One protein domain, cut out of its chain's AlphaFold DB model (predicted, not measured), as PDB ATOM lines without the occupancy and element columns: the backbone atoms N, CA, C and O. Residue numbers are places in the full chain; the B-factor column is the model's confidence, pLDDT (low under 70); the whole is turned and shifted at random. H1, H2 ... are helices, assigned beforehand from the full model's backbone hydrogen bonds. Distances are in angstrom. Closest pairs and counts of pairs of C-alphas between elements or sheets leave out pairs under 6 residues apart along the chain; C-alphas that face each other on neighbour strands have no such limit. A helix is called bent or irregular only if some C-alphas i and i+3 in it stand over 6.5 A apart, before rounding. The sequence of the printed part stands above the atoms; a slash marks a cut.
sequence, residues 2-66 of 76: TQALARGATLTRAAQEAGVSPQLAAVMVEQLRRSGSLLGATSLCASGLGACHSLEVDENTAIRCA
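What this domain is: This is residues 2 to 66 of the 76 residues of an uncharacterized protein of Actinomyces graevenitzii (UniProt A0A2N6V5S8). The longest helix, H3, makes one end of an elongated shape, the short helices H1 and H2 lie in its middle part, and a small helix, H4, lies at the other end. H2 packs on both H1 and H3, while a long loop of residues 35 to 58 leads from H3 across the length of the domain to H4, which touches no helix. The printed part has 65 residues, with four named helices in the order H1, H2, H3, H4 and no named strand; the class is all helix, although under half of the residues, 31 of 65, are in named elements. The whole is compact, with a radius of gyration of the C-alphas of 11.9 A, and only just elongated, with spans of 34 by 22 by 17 A.

How they stand to each other: H1, residues 2 to 6, and H2, residues 11 to 17, touch, and their closest C-alphas, those of Ala 4 and Ala 14, are 5.4 A apart. H2 also touches H3, residues 22 to 34, which meets it with residues 22 to 26 alone; the closest C-alphas are those of Ala 15 and Pro 22, at 5.5 A. H2 and H3 run opposite ways at a steep tilt of 69 degrees, only just short of about perpendicular. H1 and H3 are only just apart, with their closest C-alphas at 8.3 A. H4, residues 59 to 64, is apart from H1, H2 and H3. In H1, H2, H3 and H4 every O i to N i+4 pair is within hydrogen-bond range.

Where its parts are: H1 begins at C-alpha 2, at (42.760, 22.609, 18.935), and has five residues. H2, Leu 11 to Glu 17, is 9.9 A from first to last C-alpha. H3 has 13 residues and is 18.3 A long, from C-alpha 22 at (40.697, 29.487, 7.033) to C-alpha 34 at (33.593, 31.752, 23.785). H4, six residues and 8.6 A long, ends at C-alpha 64, at (62.061, 28.380, 9.971). No helix is bent.

The domain as a whole: The two C-alphas farthest apart are those of Ser 35 and Ile 63, at 35.5 A, and the first and last printed C-alphas, those of Thr 2 and Ala 66, are 24.8 A apart. The printed part has no cut. The links from H1 to H2 and from H2 to H3 are tight, with 4 residues each, and the link from H3 to H4 is long, with 24 residues. The mean pLDDT of the printed part is 75.7, and 17 residues, 39 to 48 and 50 to 56, are under 70; these residues of the long link are where the model's confidence is low.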
ATOM      1  N   THR A   2      42.417  22.189  17.555       75.12
ATOM      2  CA  THR A   2      42.760  22.609  18.935       75.12
ATOM      3  C   THR A   2      44.184  22.248  19.348       75.12
ATOM      4  O   THR A   2      44.882  23.100  19.878       75.12
ATOM      5  N   GLN A   3      44.652  21.034  19.039       76.94
ATOM      6  CA  GLN A   3      46.034  20.622  19.321       76.94
ATOM      7  C   GLN A   3      47.073  21.492  18.593       76.94
ATOM      8  O   GLN A   3      48.053  21.907  19.200       76.94
ATOM      9  N   ALA A   4      46.850  21.828  17.318       76.25
ATOM     10  CA  ALA A   4      47.755  22.693  16.555       76.25
ATOM     11  C   ALA A   4      47.829  24.103  17.162       76.25
ATOM     12  O   ALA A   4      48.911  24.644  17.374       76.25
ATOM     13  N   LEU A   5      46.671  24.663  17.516       75.56
ATOM     14  CA  LEU A   5      46.565  25.963  18.178       75.56
ATOM     15  C   LEU A   5      47.197  25.954  19.578       75.56
ATOM     16  O   LEU A   5      47.873  26.913  19.938       75.56
ATOM     17  N   ALA A   6      47.046  24.863  20.334       74.44
ATOM     18  CA  ALA A   6      47.663  24.689  21.649       74.44
ATOM     19  C   ALA A   6      49.197  24.640  21.576       74.44
ATOM     20  O   ALA A   6      49.871  25.130  22.477       74.44
ATOM     21  N   ARG A   7      49.761  24.120  20.479       71.94
ATOM     22  CA  ARG A   7      51.207  24.188  20.214       71.94
ATOM     23  C   ARG A   7      51.668  25.562  19.694       71.94
ATOM     24  O   ARG A   7      52.859  25.777  19.482       71.94
ATOM     25  N   GLY A   8      50.744  26.502  19.488       71.38
ATOM     26  CA  GLY A   8      51.024  27.853  19.002       71.38
ATOM     27  C   GLY A   8      51.086  27.969  17.477       71.38
ATOM     28  O   GLY A   8      51.784  28.847  16.969       71.38
ATOM     29  N   ALA A   9      50.423  27.078  16.731       76.81
ATOM     30  CA  ALA A   9      50.300  27.217  15.282       76.81
ATOM     31  C   ALA A   9      49.380  28.393  14.926       76.81
ATOM     32  O   ALA A   9      48.434  28.711  15.648       76.81
ATOM     33  N   THR A  10      49.637  29.025  13.782       81.25
ATOM     34  CA  THR A  10      48.723  30.024  13.215       81.25
ATOM     35  C   THR A  10      47.400  29.394  12.816       81.25
ATOM     36  O   THR A  10      47.307  28.200  12.524       81.25
ATOM     37  N   LEU A  11      46.371  30.233  12.725       83.38
ATOM     38  CA  LEU A  11      45.035  29.819  12.320       83.38
ATOM     39  C   LEU A  11      45.028  29.185  10.920       83.38
ATOM     40  O   LEU A  11      44.416  28.140  10.732       83.38
ATOM     41  N   THR A  12      45.785  29.741   9.969       83.81
ATOM     42  CA  THR A  12      45.940  29.184   8.614       83.81
ATOM     43  C   THR A  12      46.567  27.790   8.630       83.81
ATOM     44  O   THR A  12      46.079  26.885   7.959       83.81
ATOM     45  N   ARG A  13      47.625  27.587   9.425       80.94
ATOM     46  CA  ARG A  13      48.287  26.283   9.564       80.94
ATOM     47  C   ARG A  13      47.362  25.262  10.228       80.94
ATOM     48  O   ARG A  13      47.217  24.152   9.729       80.94
ATOM     49  N   ALA A  14      46.693  25.658  11.310       83.81
ATOM     50  CA  ALA A  14      45.730  24.815  12.008       83.81
ATOM     51  C   ALA A  14      44.525  24.444  11.125       83.81
ATOM     52  O   ALA A  14      44.008  23.334  11.254       83.81
ATOM     53  N   ALA A  15      44.099  25.345  10.233       87.00
ATOM     54  CA  ALA A  15      43.059  25.095   9.240       87.00
ATOM     55  C   ALA A  15      43.510  24.056   8.204       87.00
ATOM     56  O   ALA A  15      42.788  23.092   7.964       87.00
ATOM     57  N   GLN A  16      44.729  24.200   7.667       87.06
ATOM     58  CA  GLN A  16      45.297  23.230   6.727       87.06
ATOM     59  C   GLN A  16      45.445  21.835   7.341       87.06
ATOM     60  O   GLN A  16      45.022  20.861   6.730       87.06
ATOM     61  N   GLU A  17      45.983  21.730   8.560       85.44
ATOM     62  CA  GLU A  17      46.111  20.440   9.258       85.44
ATOM     63  C   GLU A  17      44.750  19.801   9.568       85.44
ATOM     64  O   GLU A  17      44.635  18.580   9.623       85.44
ATOM     65  N   ALA A  18      43.712  20.614   9.769       85.19
ATOM     66  CA  ALA A  18      42.348  20.143   9.986       85.19
ATOM     67  C   ALA A  18      41.555  19.926   8.681       85.19
ATOM     68  O   ALA A  18      40.403  19.508   8.756       85.19
ATOM     69  N   GLY A  19      42.135  20.211   7.508       90.31
ATOM     70  CA  GLY A  19      41.463  20.067   6.213       90.31
ATOM     71  C   GLY A  19      40.281  21.020   6.003       90.31
ATOM     72  O   GLY A  19      39.377  20.708   5.232       90.31
ATOM     73  N   VAL A  20      40.254  22.165   6.690       92.31
ATOM     74  CA  VAL A  20      39.161  23.149   6.616       92.31
ATOM     75  C   VAL A  20      39.626  24.474   6.024       92.31
ATOM     76  O   VAL A  20      40.815  24.802   6.030       92.31
ATOM     77  N   SER A  21      38.679  25.277   5.533       91.94
ATOM     78  CA  SER A  21      38.990  26.628   5.068       91.94
ATOM     79  C   SER A  21      39.416  27.536   6.235       91.94
ATOM     80  O   SER A  21      38.924  27.378   7.358       91.94
ATOM     81  N   PRO A  22      40.295  28.530   6.000       85.69
ATOM     82  CA  PRO A  22      40.697  29.487   7.033       85.69
ATOM     83  C   PRO A  22      39.515  30.254   7.639       85.69
ATOM     84  O   PRO A  22      39.505  30.531   8.836       85.69
ATOM     85  N   GLN A  23      38.495  30.564   6.833       89.75
ATOM     86  CA  GLN A  23      37.278  31.241   7.282       89.75
ATOM     87  C   GLN A  23      36.484  30.364   8.255       89.75
ATOM     88  O   GLN A  23      36.050  30.839   9.302       89.75
ATOM     89  N   LEU A  24      36.343  29.069   7.948       86.75
ATOM     90  CA  LEU A  24      35.675  28.120   8.836       86.75
ATOM     91  C   LEU A  24      36.474  27.915  10.128       86.75
ATOM     92  O   LEU A  24      35.902  27.935  11.217       86.75
ATOM     93  N   ALA A  25      37.799  27.793  10.022       87.94
ATOM     94  CA  ALA A  25      38.671  27.714  11.187       87.94
ATOM     95  C   ALA A  25      38.542  28.954  12.087       87.94
ATOM     96  O   ALA A  25      38.541  28.812  13.307       87.94
ATOM     97  N   ALA A  26      38.371  30.154  11.520       86.81
ATOM     98  CA  ALA A  26      38.197  31.384  12.293       86.81
ATOM     99  C   ALA A  26      36.909  31.363  13.122       86.81
ATOM    100  O   ALA A  26      36.939  31.659  14.316       86.81
ATOM    101  N   VAL A  27      35.801  30.922  12.519       90.25
ATOM    102  CA  VAL A  27      34.526  30.740  13.226       90.25
ATOM    103  C   VAL A  27      34.661  29.692  14.331       90.25
ATOM    104  O   VAL A  27      34.226  29.924  15.456       90.25
ATOM    105  N   MET A  28      35.305  28.556  14.048       86.75
ATOM    106  CA  MET A  28      35.530  27.502  15.041       86.75
ATOM    107  C   MET A  28      36.395  27.980  16.215       86.75
ATOM    108  O   MET A  28      36.075  27.687  17.365       86.75
ATOM    109  N   VAL A  29      37.470  28.731  15.955       84.62
ATOM    110  CA  VAL A  29      38.321  29.310  17.008       84.62
ATOM    111  C   VAL A  29      37.531  30.281  17.874       84.62
ATOM    112  O   VAL A  29      37.652  30.229  19.094       84.62
ATOM    113  N   GLU A  30      36.704  31.131  17.271       85.62
ATOM    114  CA  GLU A  30      35.861  32.073  18.007       85.62
ATOM    115  C   GLU A  30      34.864  31.348  18.923       85.62
ATOM    116  O   GLU A  30      34.731  31.700  20.094       85.62
ATOM    117  N   GLN A  31      34.225  30.276  18.441       85.12
ATOM    118  CA  GLN A  31      33.346  29.447  19.275       85.12
ATOM    119  C   GLN A  31      34.102  28.797  20.438       85.12
ATOM    120  O   GLN A  31      33.641  28.843  21.576       85.12
ATOM    121  N   LEU A  32      35.294  28.254  20.179       82.06
ATOM    122  CA  LEU A  32      36.128  27.629  21.209       82.06
ATOM    123  C   LEU A  32      36.656  28.640  22.239       82.06
ATOM    124  O   LEU A  32      36.852  28.291  23.402       82.06
ATOM    125  N   ARG A  33      36.891  29.896  21.838       80.25
ATOM    126  CA  ARG A  33      37.224  30.986  22.769       80.25
ATOM    127  C   ARG A  33      36.028  31.333  23.645       80.25
ATOM    128  O   ARG A  33      36.183  31.439  24.856       80.25
ATOM    129  N   ARG A  34      34.838  31.464  23.052       82.69
ATOM    130  CA  ARG A  34      33.593  31.752  23.785       82.69
ATOM    131  C   ARG A  34      33.220  30.646  24.767       82.69
ATOM    132  O   ARG A  34      32.728  30.950  25.846       82.69
ATOM    133  N   SER A  35      33.487  29.387  24.426       84.00
ATOM    134  CA  SER A  35      33.259  28.244  25.318       84.00
ATOM    135  C   SER A  35      34.320  28.097  26.414       84.00
ATOM    136  O   SER A  35      34.216  27.193  27.239       84.00
ATOM    137  N   GLY A  36      35.373  28.925  26.407       76.56
ATOM    138  CA  GLY A  36      36.516  28.791  27.310       76.56
ATOM    139  C   GLY A  36      37.419  27.589  27.009       76.56
ATOM    140  O   GLY A  36      38.380  27.350  27.734       76.56
ATOM    141  N   SER A  37      37.165  26.839  25.931       75.19
ATOM    142  CA  SER A  37      38.000  25.699  25.519       75.19
ATOM    143  C   SER A  37      39.337  26.119  24.903       75.19
ATOM    144  O   SER A  37      40.217  25.281  24.714       75.19
ATOM    145  N   LEU A  38      39.502  27.402  24.573       71.50
ATOM    146  CA  LEU A  38      40.733  27.972  24.035       71.50
ATOM    147  C   LEU A  38      41.135  29.205  24.854       71.50
ATOM    148  O   LEU A  38      40.591  30.290  24.668       71.50
ATOM    149  N   LEU A  39      42.128  29.036  25.733       62.88
ATOM    150  CA  LEU A  39      42.631  30.081  26.643       62.88
ATOM    151  C   LEU A  39      43.425  31.202  25.942       62.88
ATOM    152  O   LEU A  39      43.758  32.206  26.560       62.88
ATOM    153  N   GLY A  40      43.684  31.069  24.641       56.03
ATOM    154  CA  GLY A  40      44.397  32.057  23.837       56.03
ATOM    155  C   GLY A  40      45.480  31.392  23.001       56.03
ATOM    156  O   GLY A  40      46.571  31.119  23.482       56.03
ATOM    157  N   ALA A  41      45.184  31.132  21.730       51.44
ATOM    158  CA  ALA A  41      46.191  30.706  20.764       51.44
ATOM    159  C   ALA A  41      46.789  31.938  20.084       51.44
ATOM    160  O   ALA A  41      46.463  32.262  18.945       51.44
ATOM    161  N   THR A  42      47.623  32.678  20.806       53.62
ATOM    162  CA  THR A  42      48.525  33.645  20.177       53.62
ATOM    163  C   THR A  42      49.808  32.899  19.846       53.62
ATOM    164  O   THR A  42      50.534  32.486  20.750       53.62
ATOM    165  N   SER A  43      50.076  32.667  18.559       53.34
ATOM    166  CA  SER A  43      51.338  32.060  18.140       53.34
ATOM    167  C   SER A  43      52.490  32.987  18.531       53.34
ATOM    168  O   SER A  43      52.652  34.048  17.935       53.34
ATOM    169  N   LEU A  44      53.299  32.593  19.517       55.44
ATOM    170  CA  LEU A  44      54.537  33.305  19.867       55.44
ATOM    171  C   LEU A  44      55.666  33.036  18.855       55.44
ATOM    172  O   LEU A  44      56.684  33.719  18.846       55.44
ATOM    173  N   CYS A  45      55.486  32.039  17.987       61.38
ATOM    174  CA  CYS A  45      56.429  31.691  16.934       61.38
ATOM    175  C   CYS A  45      56.177  32.574  15.703       61.38
ATOM    176  O   CYS A  45      55.129  32.451  15.068       61.38
ATOM    177  N   ALA A  46      57.159  33.396  15.313       62.94
ATOM    178  CA  ALA A  46      57.102  34.220  14.097       62.94
ATOM    179  C   ALA A  46      56.833  33.394  12.819       62.94
ATOM    180  O   ALA A  46      56.205  33.869  11.878       62.94
ATOM    181  N   SER A  47      57.261  32.127  12.801       66.31
ATOM    182  CA  SER A  47      57.025  31.181  11.704       66.31
ATOM    183  C   SER A  47      55.573  30.696  11.598       66.31
ATOM    184  O   SER A  47      55.164  30.205  10.540       66.31
ATOM    185  N   GLY A  48      54.801  30.796  12.687       69.75
ATOM    186  CA  GLY A  48      53.411  30.361  12.757       69.75
ATOM    187  C   GLY A  48      53.185  28.848  12.692       69.75
ATOM    188  O   GLY A  48      52.060  28.418  12.432       69.75
ATOM    189  N   LEU A  49      54.236  28.047  12.900       71.88
ATOM    190  CA  LEU A  49      54.205  26.582  12.783       71.88
ATOM    191  C   LEU A  49      53.778  25.858  14.064       71.88
ATOM    192  O   LEU A  49      53.401  24.694  14.004       71.88
ATOM    193  N   GLY A  50      53.799  26.536  15.213       68.50
ATOM    194  CA  GLY A  50      53.438  25.915  16.486       68.50
ATOM    195  C   GLY A  50      54.472  24.915  16.988       68.50
ATOM    196  O   GLY A  50      54.131  23.818  17.408       68.50
ATOM    197  N   ALA A  51      55.745  25.302  16.928       68.69
ATOM    198  CA  ALA A  51      56.874  24.521  17.432       68.69
ATOM    199  C   ALA A  51      57.430  25.058  18.758       68.69
ATOM    200  O   ALA A  51      58.421  24.560  19.278       68.69
ATOM    201  N   CYS A  52      56.781  26.078  19.316       65.06
ATOM    202  CA  CYS A  52      57.197  26.779  20.527       65.06
ATOM    203  C   CYS A  52      57.100  25.911  21.807       65.06
ATOM    204  O   CYS A  52      57.387  26.398  22.896       65.06
ATOM    205  N   HIS A  53      56.642  24.658  21.699       63.47
ATOM    206  CA  HIS A  53      56.459  23.745  22.832       63.47
ATOM    207  C   HIS A  53      56.941  22.306  22.567       63.47
ATOM    208  O   HIS A  53      56.789  21.450  23.437       63.47
ATOM    209  N   SER A  54      57.504  22.027  21.386       64.06
ATOM    210  CA  SER A  54      57.927  20.681  20.982       64.06
ATOM    211  C   SER A  54      59.448  20.572  20.971       64.06
ATOM    212  O   SER A  54      60.123  21.463  20.464       64.06
ATOM    213  N   LEU A  55      59.977  19.473  21.517       62.09
ATOM    214  CA  LEU A  55      61.412  19.145  21.480       62.09
ATOM    215  C   LEU A  55      61.818  18.456  20.173       62.09
ATOM    216  O   LEU A  55      62.974  18.522  19.770       62.09
ATOM    217  N   GLU A  56      60.854  17.821  19.513       66.38
ATOM    218  CA  GLU A  56      61.022  17.183  18.217       66.38
ATOM    219  C   GLU A  56      60.295  18.025  17.172       66.38
ATOM    220  O   GLU A  56      59.081  18.244  17.250       66.38
ATOM    221  N   VAL A  57      61.059  18.542  16.217       70.50
ATOM    222  CA  VAL A  57      60.574  19.373  15.117       70.50
ATOM    223  C   VAL A  57      61.147  18.831  13.814       70.50
ATOM    224  O   VAL A  57      62.287  18.374  13.782       70.50
ATOM    225  N   ASP A  58      60.357  18.858  12.744       74.12
ATOM    226  CA  ASP A  58      60.851  18.479  11.421       74.12
ATOM    227  C   ASP A  58      61.875  19.505  10.901       74.12
ATOM    228  O   ASP A  58      61.944  20.638  11.384       74.12
ATOM    229  N   GLU A  59      62.657  19.121   9.892       77.94
ATOM    230  CA  GLU A  59      63.737  19.951   9.346       77.94
ATOM    231  C   GLU A  59      63.254  21.331   8.867       77.94
ATOM    232  O   GLU A  59      63.891  22.348   9.145       77.94
ATOM    233  N   ASN A  60      62.086  21.410   8.221       75.56
ATOM    234  CA  ASN A  60      61.539  22.682   7.747       75.56
ATOM    235  C   ASN A  60      61.165  23.588   8.930       75.56
ATOM    236  O   ASN A  60      61.441  24.791   8.932       75.56
ATOM    237  N   THR A  61      60.593  23.008   9.982       74.12
ATOM    238  CA  THR A  61      60.320  23.731  11.226       74.12
ATOM    239  C   THR A  61      61.606  24.175  11.923       74.12
ATOM    240  O   THR A  61      61.661  25.315  12.387       74.12
ATOM    241  N   ALA A  62      62.649  23.340  11.948       75.00
ATOM    242  CA  ALA A  62      63.950  23.680  12.522       75.00
ATOM    243  C   ALA A  62      64.603  24.870  11.801       75.00
ATOM    244  O   ALA A  62      65.067  25.799  12.458       75.00
ATOM    245  N   ILE A  63      64.565  24.898  10.464       77.00
ATOM    246  CA  ILE A  63      65.092  26.011   9.657       77.00
ATOM    247  C   ILE A  63      64.280  27.288   9.902       77.00
ATOM    248  O   ILE A  63      64.839  28.348  10.177       77.00
ATOM    249  N   ARG A  64      62.944  27.206   9.842       74.75
ATOM    250  CA  ARG A  64      62.061  28.380   9.971       74.75
ATOM    251  C   ARG A  64      61.964  28.927  11.395       74.75
ATOM    252  O   ARG A  64      61.550  30.071  11.572       74.75
ATOM    253  N   CYS A  65      62.305  28.118  12.394       73.62
ATOM    254  CA  CYS A  65      62.350  28.509  13.803       73.62
ATOM    255  C   CYS A  65      63.788  28.619  14.331       73.62
ATOM    256  O   CYS A  65      63.971  28.760  15.542       73.62
ATOM    257  N   ALA A  66      64.799  28.574  13.454       73.12
ATOM    258  CA  ALA A  66      66.193  28.736  13.839       73.12
ATOM    259  C   ALA A  66      66.374  30.079  14.564       73.12
ATOM    260  O   ALA A  66      66.028  31.138  14.043       73.12
TER     261      ALA A  66